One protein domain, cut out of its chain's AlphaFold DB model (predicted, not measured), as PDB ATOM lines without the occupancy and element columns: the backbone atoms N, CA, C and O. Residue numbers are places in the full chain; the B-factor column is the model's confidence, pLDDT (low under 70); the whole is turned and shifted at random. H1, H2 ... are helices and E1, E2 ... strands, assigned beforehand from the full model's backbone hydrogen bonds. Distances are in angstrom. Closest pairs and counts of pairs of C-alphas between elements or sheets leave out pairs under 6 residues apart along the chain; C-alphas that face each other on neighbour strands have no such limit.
ATOM      1  N   ASN A 478     204.976 231.488 131.206       93.94
ATOM      2  CA  ASN A 478     204.401 232.748 131.643       93.94
ATOM      3  C   ASN A 478     203.078 232.452 132.351       93.94
ATOM      4  O   ASN A 478     201.982 232.686 131.835       93.94
ATOM      5  N   MET A 479     203.199 231.918 133.560       92.50
ATOM      6  CA  MET A 479     202.060 231.477 134.356       92.50
ATOM      7  C   MET A 479     201.209 232.642 134.870       92.50
ATOM      8  O   MET A 479     200.036 232.441 135.161       92.50
ATOM      9  N   ILE A 480     201.728 233.876 134.854       93.62
ATOM     10  CA  ILE A 480     200.931 235.096 135.080       93.62
ATOM     11  C   ILE A 480     199.820 235.214 134.027       93.62
ATOM     12  O   ILE A 480     198.682 235.545 134.346       93.62
ATOM     13  N   LYS A 481     200.150 234.931 132.761       93.44
ATOM     14  CA  LYS A 481     199.196 234.906 131.641       93.44
ATOM     15  C   LYS A 481     198.627 233.510 131.378       93.44
ATOM     16  O   LYS A 481     197.944 233.324 130.378       93.44
ATOM     17  N   ASN A 482     198.920 232.540 132.248       91.62
ATOM     18  CA  ASN A 482     198.557 231.136 132.082       91.62
ATOM     19  C   ASN A 482     198.955 230.570 130.700       91.62
ATOM     20  O   ASN A 482     198.160 229.881 130.063       91.62
ATOM     21  N   ASN A 483     200.169 230.881 130.227       93.62
ATOM     22  CA  ASN A 483     200.682 230.445 128.926       93.62
ATOM     23  C   ASN A 483     202.100 229.863 129.039       93.62
ATOM     24  O   ASN A 483     202.903 230.346 129.833       93.62
ATOM     25  N   ILE A 484     202.424 228.858 128.229       92.38
ATOM     26  CA  ILE A 484     203.781 228.334 128.053       92.38
ATOM     27  C   ILE A 484     204.125 228.344 126.560       92.38
ATOM     28  O   ILE A 484     203.471 227.679 125.755       92.38
ATOM     29  N   SER A 485     205.178 229.073 126.196       94.38
ATOM     30  CA  SER A 485     205.747 229.043 124.846       94.38
ATOM     31  C   SER A 485     206.811 227.950 124.749       94.38
ATOM     32  O   SER A 485     207.596 227.763 125.682       94.38
ATOM     33  N   LEU A 486     206.810 227.203 123.646       92.69
ATOM     34  CA  LEU A 486     207.747 226.122 123.348       92.69
ATOM     35  C   LEU A 486     208.421 226.417 122.005       92.69
ATOM     36  O   LEU A 486     207.790 226.297 120.956       92.69
ATOM     37  N   GLU A 487     209.700 226.786 122.035       92.12
ATOM     38  CA  GLU A 487     210.478 227.131 120.836       92.12
ATOM     39  C   GLU A 487     211.767 226.295 120.726       92.12
ATOM     40  O   GLU A 487     212.858 226.828 120.947       92.12
ATOM     41  N   PRO A 488     211.682 224.987 120.414       90.31
ATOM     42  CA  PRO A 488     212.864 224.163 120.183       90.31
ATOM     43  C   PRO A 488     213.774 224.756 119.097       90.31
ATOM     44  O   PRO A 488     213.324 225.077 117.999       90.31
ATOM     45  N   LYS A 489     215.074 224.846 119.386       89.50
ATOM     46  CA  LYS A 489     216.123 225.371 118.496       89.50
ATOM     47  C   LYS A 489     217.094 224.263 118.079       89.50
ATOM     48  O   LYS A 489     218.306 224.395 118.209       89.50
ATOM     49  N   LEU A 490     216.562 223.131 117.629       88.25
ATOM     50  CA  LEU A 490     217.363 221.958 117.271       88.25
ATOM     51  C   LEU A 490     218.129 222.199 115.952       88.25
ATOM     52  O   LEU A 490     217.500 222.643 114.991       88.25
ATOM     53  N   PRO A 491     219.438 221.888 115.854       89.50
ATOM     54  CA  PRO A 491     220.137 221.890 114.571       89.50
ATOM     55  C   PRO A 491     219.652 220.770 113.642       89.50
ATOM     56  O   PRO A 491     219.192 219.714 114.089       89.50
ATOM     57  N   ASP A 492     219.821 220.974 112.334       85.38
ATOM     58  CA  ASP A 492     219.394 220.027 111.292       85.38
ATOM     59  C   ASP A 492     220.034 218.634 111.458       85.38
ATOM     60  O   ASP A 492     219.397 217.608 111.194       85.38
ATOM     61  N   SER A 493     221.265 218.599 111.984       83.62
ATOM     62  CA  SER A 493     222.036 217.380 112.269       83.62
ATOM     63  C   SER A 493     221.355 216.423 113.249       83.62
ATOM     64  O   SER A 493     221.538 215.218 113.138       83.62
ATOM     65  N   ILE A 494     220.558 216.926 114.198       81.00
ATOM     66  CA  ILE A 494     219.789 216.077 115.122       81.00
ATOM     67  C   ILE A 494     218.322 216.006 114.729       81.00
ATOM     68  O   ILE A 494     217.664 215.013 115.024       81.00
ATOM     69  N   ARG A 495     217.799 217.043 114.064       79.25
ATOM     70  CA  ARG A 495     216.401 217.110 113.633       79.25
ATOM     71  C   ARG A 495     216.027 215.914 112.757       79.25
ATOM     72  O   ARG A 495     215.033 215.264 113.060       79.25
ATOM     73  N   SER A 496     216.872 215.615 111.767       69.75
ATOM     74  CA  SER A 496     216.688 214.540 110.777       69.75
ATOM     75  C   SER A 496     216.663 213.118 111.358       69.75
ATOM     76  O   SER A 496     216.099 212.202 110.764       69.75
ATOM     77  N   ASP A 497     217.251 212.921 112.538       68.38
ATOM     78  CA  ASP A 497     217.365 211.615 113.198       68.38
ATOM     79  C   ASP A 497     216.429 211.470 114.417       68.38
ATOM     80  O   ASP A 497     216.289 210.391 115.005       68.38
ATOM     81  N   LEU A 498     215.752 212.550 114.821       69.50
ATOM     82  CA  LEU A 498     214.891 212.582 116.001       69.50
ATOM     83  C   LEU A 498     213.452 212.173 115.663       69.50
ATOM     84  O   LEU A 498     212.632 212.978 115.228       69.50
ATOM     85  N   ASN A 499     213.087 210.932 115.993       67.44
ATOM     86  CA  ASN A 499     211.690 210.490 115.900       67.44
ATOM     87  C   ASN A 499     210.783 211.133 116.961       67.44
ATOM     88  O   ASN A 499     209.668 211.571 116.665       67.44
ATOM     89  N   ASN A 500     211.228 211.141 118.219       74.56
ATOM     90  CA  ASN A 500     210.489 211.743 119.319       74.56
ATOM     91  C   ASN A 500     211.416 212.062 120.499       74.56
ATOM     92  O   ASN A 500     212.229 211.233 120.906       74.56
ATOM     93  N   LEU A 501     211.231 213.235 121.090       78.62
ATOM     94  CA  LEU A 501     211.961 213.708 122.250       78.62
ATOM     95  C   LEU A 501     210.972 214.017 123.377       78.62
ATOM     96  O   LEU A 501     210.212 214.976 123.269       78.62
ATOM     97  N   ASN A 502     210.968 213.204 124.441       78.50
ATOM     98  CA  ASN A 502     210.054 213.417 125.567       78.50
ATOM     99  C   ASN A 502     210.754 214.097 126.741       78.50
ATOM    100  O   ASN A 502     211.813 213.673 127.212       78.50
ATOM    101  N   PHE A 503     210.093 215.114 127.258       78.50
ATOM    102  CA  PHE A 503     210.489 215.873 128.420       78.50
ATOM    103  C   PHE A 503     209.378 215.863 129.431       78.50
ATOM    104  O   PHE A 503     208.215 216.024 129.088       78.50
ATOM    105  N   ASP A 504     209.763 215.751 130.685       79.50
ATOM    106  CA  ASP A 504     208.838 215.993 131.764       79.50
ATOM    107  C   ASP A 504     209.110 217.401 132.289       79.50
ATOM    108  O   ASP A 504     210.259 217.776 132.520       79.50
ATOM    109  N   HIS A 505     208.070 218.199 132.472       80.75
ATOM    110  CA  HIS A 505     208.193 219.524 133.056       80.75
ATOM    111  C   HIS A 505     207.162 219.695 134.162       80.75
ATOM    112  O   HIS A 505     206.026 219.237 134.045       80.75
ATOM    113  N   PHE A 506     207.564 220.359 135.239       80.94
ATOM    114  CA  PHE A 506     206.665 220.695 136.329       80.94
ATOM    115  C   PHE A 506     206.107 222.094 136.104       80.94
ATOM    116  O   PHE A 506     206.862 223.054 135.951       80.94
ATOM    117  N   ILE A 507     204.784 222.196 136.093       79.69
ATOM    118  CA  ILE A 507     204.055 223.455 135.989       79.69
ATOM    119  C   ILE A 507     203.365 223.736 137.320       79.69
ATOM    120  O   ILE A 507     202.743 222.852 137.913       79.69
ATOM    121  N   SER A 508     203.484 224.967 137.808       76.75
ATOM    122  CA  SER A 508     202.713 225.406 138.969       76.75
ATOM    123  C   SER A 508     201.330 225.836 138.499       76.75
ATOM    124  O   SER A 508     201.211 226.671 137.605       76.75
ATOM    125  N   THR A 509     200.284 225.247 139.065       73.50
ATOM    126  CA  THR A 509     198.891 225.609 138.784       73.50
ATOM    127  C   THR A 509     198.193 226.012 140.079       73.50
ATOM    128  O   THR A 509     198.686 225.733 141.172       73.50
ATOM    129  N   ASN A 510     197.005 226.609 139.975       70.94
ATOM    130  CA  ASN A 510     196.182 226.929 141.149       70.94
ATOM    131  C   ASN A 510     195.794 225.684 141.974       70.94
ATOM    132  O   ASN A 510     195.431 225.811 143.138       70.94
ATOM    133  N   GLU A 511     195.873 224.491 141.382       72.69
ATOM    134  CA  GLU A 511     195.559 223.202 142.011       72.69
ATOM    135  C   GLU A 511     196.814 222.486 142.548       72.69
ATOM    136  O   GLU A 511     196.742 221.344 143.005       72.69
ATOM    137  N   GLY A 512     197.969 223.156 142.497       72.56
ATOM    138  CA  GLY A 512     199.265 222.638 142.919       72.56
ATOM    139  C   GLY A 512     200.221 222.382 141.757       72.56
ATOM    140  O   GLY A 512     199.980 222.760 140.605       72.56
ATOM    141  N   LEU A 513     201.352 221.755 142.077       76.00
ATOM    142  CA  LEU A 513     202.358 221.378 141.094       76.00
ATOM    143  C   LEU A 513     201.849 220.184 140.277       76.00
ATOM    144  O   LEU A 513     201.505 219.147 140.841       76.00
ATOM    145  N   ASN A 514     201.809 220.328 138.956       79.19
ATOM    146  CA  ASN A 514     201.433 219.259 138.040       79.19
ATOM    147  C   ASN A 514     202.598 218.934 137.107       79.19
ATOM    148  O   ASN A 514     203.326 219.826 136.664       79.19
ATOM    149  N   LYS A 515     202.759 217.657 136.780       83.62
ATOM    150  CA  LYS A 515     203.750 217.197 135.817       83.62
ATOM    151  C   LYS A 515     203.102 217.083 134.438       83.62
ATOM    152  O   LYS A 515     202.031 216.494 134.283       83.62
ATOM    153  N   ILE A 516     203.757 217.635 133.424       84.31
ATOM    154  CA  ILE A 516     203.380 217.466 132.019       84.31
ATOM    155  C   ILE A 516     204.492 216.746 131.270       84.31
ATOM    156  O   ILE A 516     205.671 217.027 131.477       84.31
ATOM    157  N   ASN A 517     204.110 215.835 130.385       86.25
ATOM    158  CA  ASN A 517     205.001 215.232 129.412       86.25
ATOM    159  C   ASN A 517     204.879 215.994 128.084       86.25
ATOM    160  O   ASN A 517     203.782 216.167 127.558       86.25
ATOM    161  N   ILE A 518     206.001 216.464 127.554       86.75
ATOM    162  CA  ILE A 518     206.125 217.208 126.301       86.75
ATOM    163  C   ILE A 518     206.924 216.339 125.333       86.75
ATOM    164  O   ILE A 518     208.066 215.996 125.606       86.75
ATOM    165  N   SER A 519     206.332 216.002 124.198       85.44
ATOM    166  CA  SER A 519     206.882 215.149 123.149       85.44
ATOM    167  C   SER A 519     207.115 215.993 121.898       85.44
ATOM    168  O   SER A 519     206.173 216.328 121.186       85.44
ATOM    169  N   VAL A 520     208.366 216.357 121.620       84.88
ATOM    170  CA  VAL A 520     208.745 217.066 120.389       84.88
ATOM    171  C   VAL A 520     208.997 216.035 119.291       84.88
ATOM    172  O   VAL A 520     209.781 215.105 119.479       84.88
ATOM    173  N   ARG A 521     208.339 216.191 118.139       84.31
ATOM    174  CA  ARG A 521     208.498 215.352 116.940       84.31
ATOM    175  C   ARG A 521     208.987 216.225 115.781       84.31
ATOM    176  O   ARG A 521     208.154 216.705 115.006       84.31
ATOM    177  N   PRO A 522     210.308 216.451 115.676       79.06
ATOM    178  CA  PRO A 522     210.867 217.414 114.736       79.06
ATOM    179  C   PRO A 522     210.519 217.128 113.268       79.06
ATOM    180  O   PRO A 522     210.138 218.046 112.551       79.06
ATOM    181  N   GLU A 523     210.523 215.855 112.862       76.38
ATOM    182  CA  GLU A 523     210.132 215.389 111.516       76.38
ATOM    183  C   GLU A 523     208.680 215.697 111.121       76.38
ATOM    184  O   GLU A 523     208.307 215.626 109.954       76.38
ATOM    185  N   ARG A 524     207.811 215.982 112.096       80.56
ATOM    186  CA  ARG A 524     206.381 216.229 111.859       80.56
ATOM    187  C   ARG A 524     205.966 217.661 112.154       80.56
ATOM    188  O   ARG A 524     204.764 217.911 112.210       80.56
ATOM    189  N   ASP A 525     206.928 218.539 112.439       86.06
ATOM    190  CA  ASP A 525     206.675 219.897 112.916       86.06
ATOM    191  C   ASP A 525     205.596 219.930 114.008       86.06
ATOM    192  O   ASP A 525     204.660 220.733 113.979       86.06
ATOM    193  N   ARG A 526     205.692 219.002 114.975       89.62
ATOM    194  CA  ARG A 526     204.675 218.827 116.012       89.62
ATOM    195  C   ARG A 526     205.245 218.644 117.411       89.62
ATOM    196  O   ARG A 526     206.169 217.860 117.616       89.62
ATOM    197  N   ILE A 527     204.596 219.272 118.384       90.25
ATOM    198  CA  ILE A 527     204.774 219.063 119.817       90.25
ATOM    199  C   ILE A 527     203.480 218.468 120.379       90.25
ATOM    200  O   ILE A 527     202.405 219.037 120.219       90.25
ATOM    201  N   THR A 528     203.576 217.319 121.042       89.81
ATOM    202  CA  THR A 528     202.466 216.691 121.762       89.81
ATOM    203  C   THR A 528     202.626 216.915 123.262       89.81
ATOM    204  O   THR A 528     203.717 216.736 123.791       89.81
ATOM    205  N   ILE A 529     201.554 217.277 123.961       88.81
ATOM    206  CA  ILE A 529     201.568 217.535 125.405       88.81
ATOM    207  C   ILE A 529     200.553 216.622 126.083       88.81
ATOM    208  O   ILE A 529     199.383 216.604 125.703       88.81
ATOM    209  N   VAL A 530     201.007 215.878 127.089       87.56
ATOM    210  CA  VAL A 530     200.196 214.933 127.861       87.56
ATOM    211  C   VAL A 530     200.337 215.266 129.347       87.56
ATOM    212  O   VAL A 530     201.433 215.130 129.893       87.56
ATOM    213  N   PRO A 531     199.278 215.724 130.030       84.31
ATOM    214  CA  PRO A 531     199.338 215.919 131.470       84.31
ATOM    215  C   PRO A 531     199.349 214.578 132.207       84.31
ATOM    216  O   PRO A 531     198.701 213.625 131.781       84.31
ATOM    217  N   GLU A 532     200.036 214.515 133.348       82.25
ATOM    218  CA  GLU A 532     199.951 213.353 134.243       82.25
ATOM    219  C   GLU A 532     198.541 213.214 134.843       82.25
ATOM    220  O   GLU A 532     198.018 212.111 134.994       82.25
ATOM    221  N   ARG A 533     197.903 214.354 135.127       79.06
ATOM    222  CA  ARG A 533     196.556 214.464 135.688       79.06
ATOM    223  C   ARG A 533     195.567 215.054 134.684       79.06
ATOM    224  O   ARG A 533     195.737 216.181 134.223       79.06
ATOM    225  N   ASN A 534     194.509 214.306 134.371       78.44
ATOM    226  CA  ASN A 534     193.465 214.722 133.423       78.44
ATOM    227  C   ASN A 534     192.483 215.760 133.992       78.44
ATOM    228  O   ASN A 534     191.807 216.450 133.226       78.44
ATOM    229  N   ASP A 535     192.376 215.831 135.318       77.56
ATOM    230  CA  ASP A 535     191.474 216.718 136.052       77.56
ATOM    231  C   ASP A 535     192.006 218.154 136.164       77.56
ATOM    232  O   ASP A 535     191.225 219.070 136.407       77.56
ATOM    233  N   VAL A 536     193.301 218.363 135.907       74.94
ATOM    234  CA  VAL A 536     193.954 219.666 136.061       74.94
ATOM    235  C   VAL A 536     193.741 220.550 134.835       74.94
ATOM    236  O   VAL A 536     193.976 220.156 133.685       74.94
ATOM    237  N   LYS A 537     193.351 221.807 135.074       82.81
ATOM    238  CA  LYS A 537     193.304 222.823 134.018       82.81
ATOM    239  C   LYS A 537     194.723 223.204 133.587       82.81
ATOM    240  O   LYS A 537     195.496 223.761 134.359       82.81
ATOM    241  N   LEU A 538     195.044 222.933 132.325       85.81
ATOM    242  CA  LEU A 538     196.334 223.279 131.736       85.81
ATOM    243  C   LEU A 538     196.422 224.752 131.305       85.81
ATOM    244  O   LEU A 538     195.391 225.350 130.970       85.81
ATOM    245  N   PRO A 539     197.641 225.326 131.274       88.12
ATOM    246  CA  PRO A 539     197.891 226.590 130.600       88.12
ATOM    247  C   PRO A 539     197.668 226.477 129.091       88.12
ATOM    248  O   PRO A 539     197.618 225.386 128.519       88.12
ATOM    249  N   GLU A 540     197.554 227.630 128.443       91.94
ATOM    250  CA  GLU A 540     197.649 227.721 126.993       91.94
ATOM    251  C   GLU A 540     199.078 227.409 126.551       91.94
ATOM    252  O   GLU A 540     200.043 227.844 127.176       91.94
ATOM    253  N   PHE A 541     199.222 226.678 125.453       92.50
ATOM    254  CA  PHE A 541     200.526 226.388 124.875       92.50
ATOM    255  C   PHE A 541     200.644 227.066 123.519       92.50
ATOM    256  O   PHE A 541     199.702 227.052 122.727       92.50
ATOM    257  N   SER A 542     201.805 227.658 123.255       93.44
ATOM    258  CA  SER A 542     202.094 228.334 121.991       93.44
ATOM    259  C   SER A 542     203.470 227.952 121.464       93.44
ATOM    260  O   SER A 542     204.371 227.614 122.230       93.44
ATOM    261  N   SER A 543     203.616 227.959 120.147       92.31
ATOM    262  CA  SER A 543     204.891 227.758 119.470       92.31
ATOM    263  C   SER A 543     204.841 228.479 118.130       92.31
ATOM    264  O   SER A 543     203.813 228.461 117.452       92.31
ATOM    265  N   THR A 544     205.936 229.135 117.766       87.88
ATOM    266  CA  THR A 544     206.121 229.759 116.449       87.88
ATOM    267  C   THR A 544     206.778 228.816 115.445       87.88
ATOM    268  O   THR A 544     206.782 229.095 114.249       87.88
ATOM    269  N   THR A 545     207.314 227.697 115.932       83.62
ATOM    270  CA  THR A 545     208.153 226.764 115.175       83.62
ATOM    271  C   THR A 545     207.490 225.405 114.949       83.62
ATOM    272  O   THR A 545     207.808 224.739 113.970       83.62
ATOM    273  N   TYR A 546     206.543 225.003 115.804       86.56
ATOM    274  CA  TYR A 546     205.879 223.700 115.737       86.56
ATOM    275  C   TYR A 546     204.366 223.810 115.969       86.56
ATOM    276  O   TYR A 546     203.881 224.639 116.734       86.56
ATOM    277  N   SER A 547     203.591 222.913 115.360       90.69
ATOM    278  CA  SER A 547     202.178 222.716 115.708       90.69
ATOM    279  C   SER A 547     202.039 222.058 117.087       90.69
ATOM    280  O   SER A 547     202.837 221.193 117.444       90.69
ATOM    281  N   ILE A 548     201.026 222.436 117.873       92.06
ATOM    282  CA  ILE A 548     200.805 221.887 119.221       92.06
ATOM    283  C   ILE A 548     199.557 221.004 119.249       92.06
ATOM    284  O   ILE A 548     198.489 221.404 118.791       92.06
ATOM    285  N   ASP A 549     199.696 219.816 119.835       90.75
ATOM    286  CA  ASP A 549     198.632 218.837 120.063       90.75
ATOM    287  C   ASP A 549     198.563 218.471 121.556       90.75
ATOM    288  O   ASP A 549     199.528 217.957 122.120       90.75
ATOM    289  N   ILE A 550     197.430 218.726 122.214       88.25
ATOM    290  CA  ILE A 550     197.233 218.404 123.635       88.25
ATOM    291  C   ILE A 550     196.372 217.146 123.734       88.25
ATOM    292  O   ILE A 550     195.185 217.168 123.406       88.25
ATOM    293  N   GLN A 551     196.948 216.059 124.245       86.25
ATOM    294  CA  GLN A 551     196.263 214.777 124.390       86.25
ATOM    295  C   GLN A 551     195.899 214.545 125.855       86.25
ATOM    296  O   GLN A 551     196.763 214.520 126.726       86.25
TER     297      GLN A 551
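What this domain is: This is residues 478 to 551 of the 554 residues of the protein "GDE_C domain-containing protein" of Thaumarchaeota archaeon (UniProt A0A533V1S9). A strongly twisted, curled sheet of E2, E3, E4 and E6 forms one wall of an incomplete ring, and the small parallel pair E1 and E5 continues it past E6, leaving the side between E1 and E2 open. The long hairpin E2 and E3 runs lengthwise to its turn at one end, and the short helix H1 lies at the other. The printed part has 74 residues, with six named strands and one named helix in the order E1 H1 E2 E3 E4 E5 E6. It is mostly strand and compact, radius of gyration of the C-alphas 12.9 A, yet elongated, spanning 40 by 22 by 16 A.

Where its parts are: E1, residues 483 to 486, begins at C-alpha 483 (200.682, 230.445, 128.926). H1 is residues 492 to 495. E2, residues 501 to 509, is 24.2 A long, and E3, residues 512 to 521, 28.5 A. E4, residues 526 to 531, is 16.6 A long. E5 is residues 540 to 542, and E6, residues 547 to 550, ends at C-alpha 550 (197.233, 218.404, 123.635).

How they stand to each other: The mixed sheet has the order E2, E3, E4, E6. E2, E3 and E4 form a meander, each strand the antiparallel neighbour of the one before; N 503 and O 518 are 2.8 A apart, N 519 and O 528 2.7 A, both within hydrogen-bond range. E6 is parallel to E4, with N 527 and O 547 at 2.8 A. E1 and E5 are parallel, with N 484 and O 540 at 2.8 A. The closest C-alphas of E5 and E6, Ser 542 and Ile 548, are 7.1 A apart. E1 and E4 are only just apart, at 8.4 A. H1 is not on the four-stranded sheet; it is too short for an O i to N i+4 pair, and its one O i to N i+3 pair is within range.

The domain as a whole: The C-alphas farthest apart, Ser 493 and Glu 511, are 40.2 A apart. The printed part has no cut and no long link. Mean pLDDT of the printed part is 84.0; residues 496 to 499 are under 70.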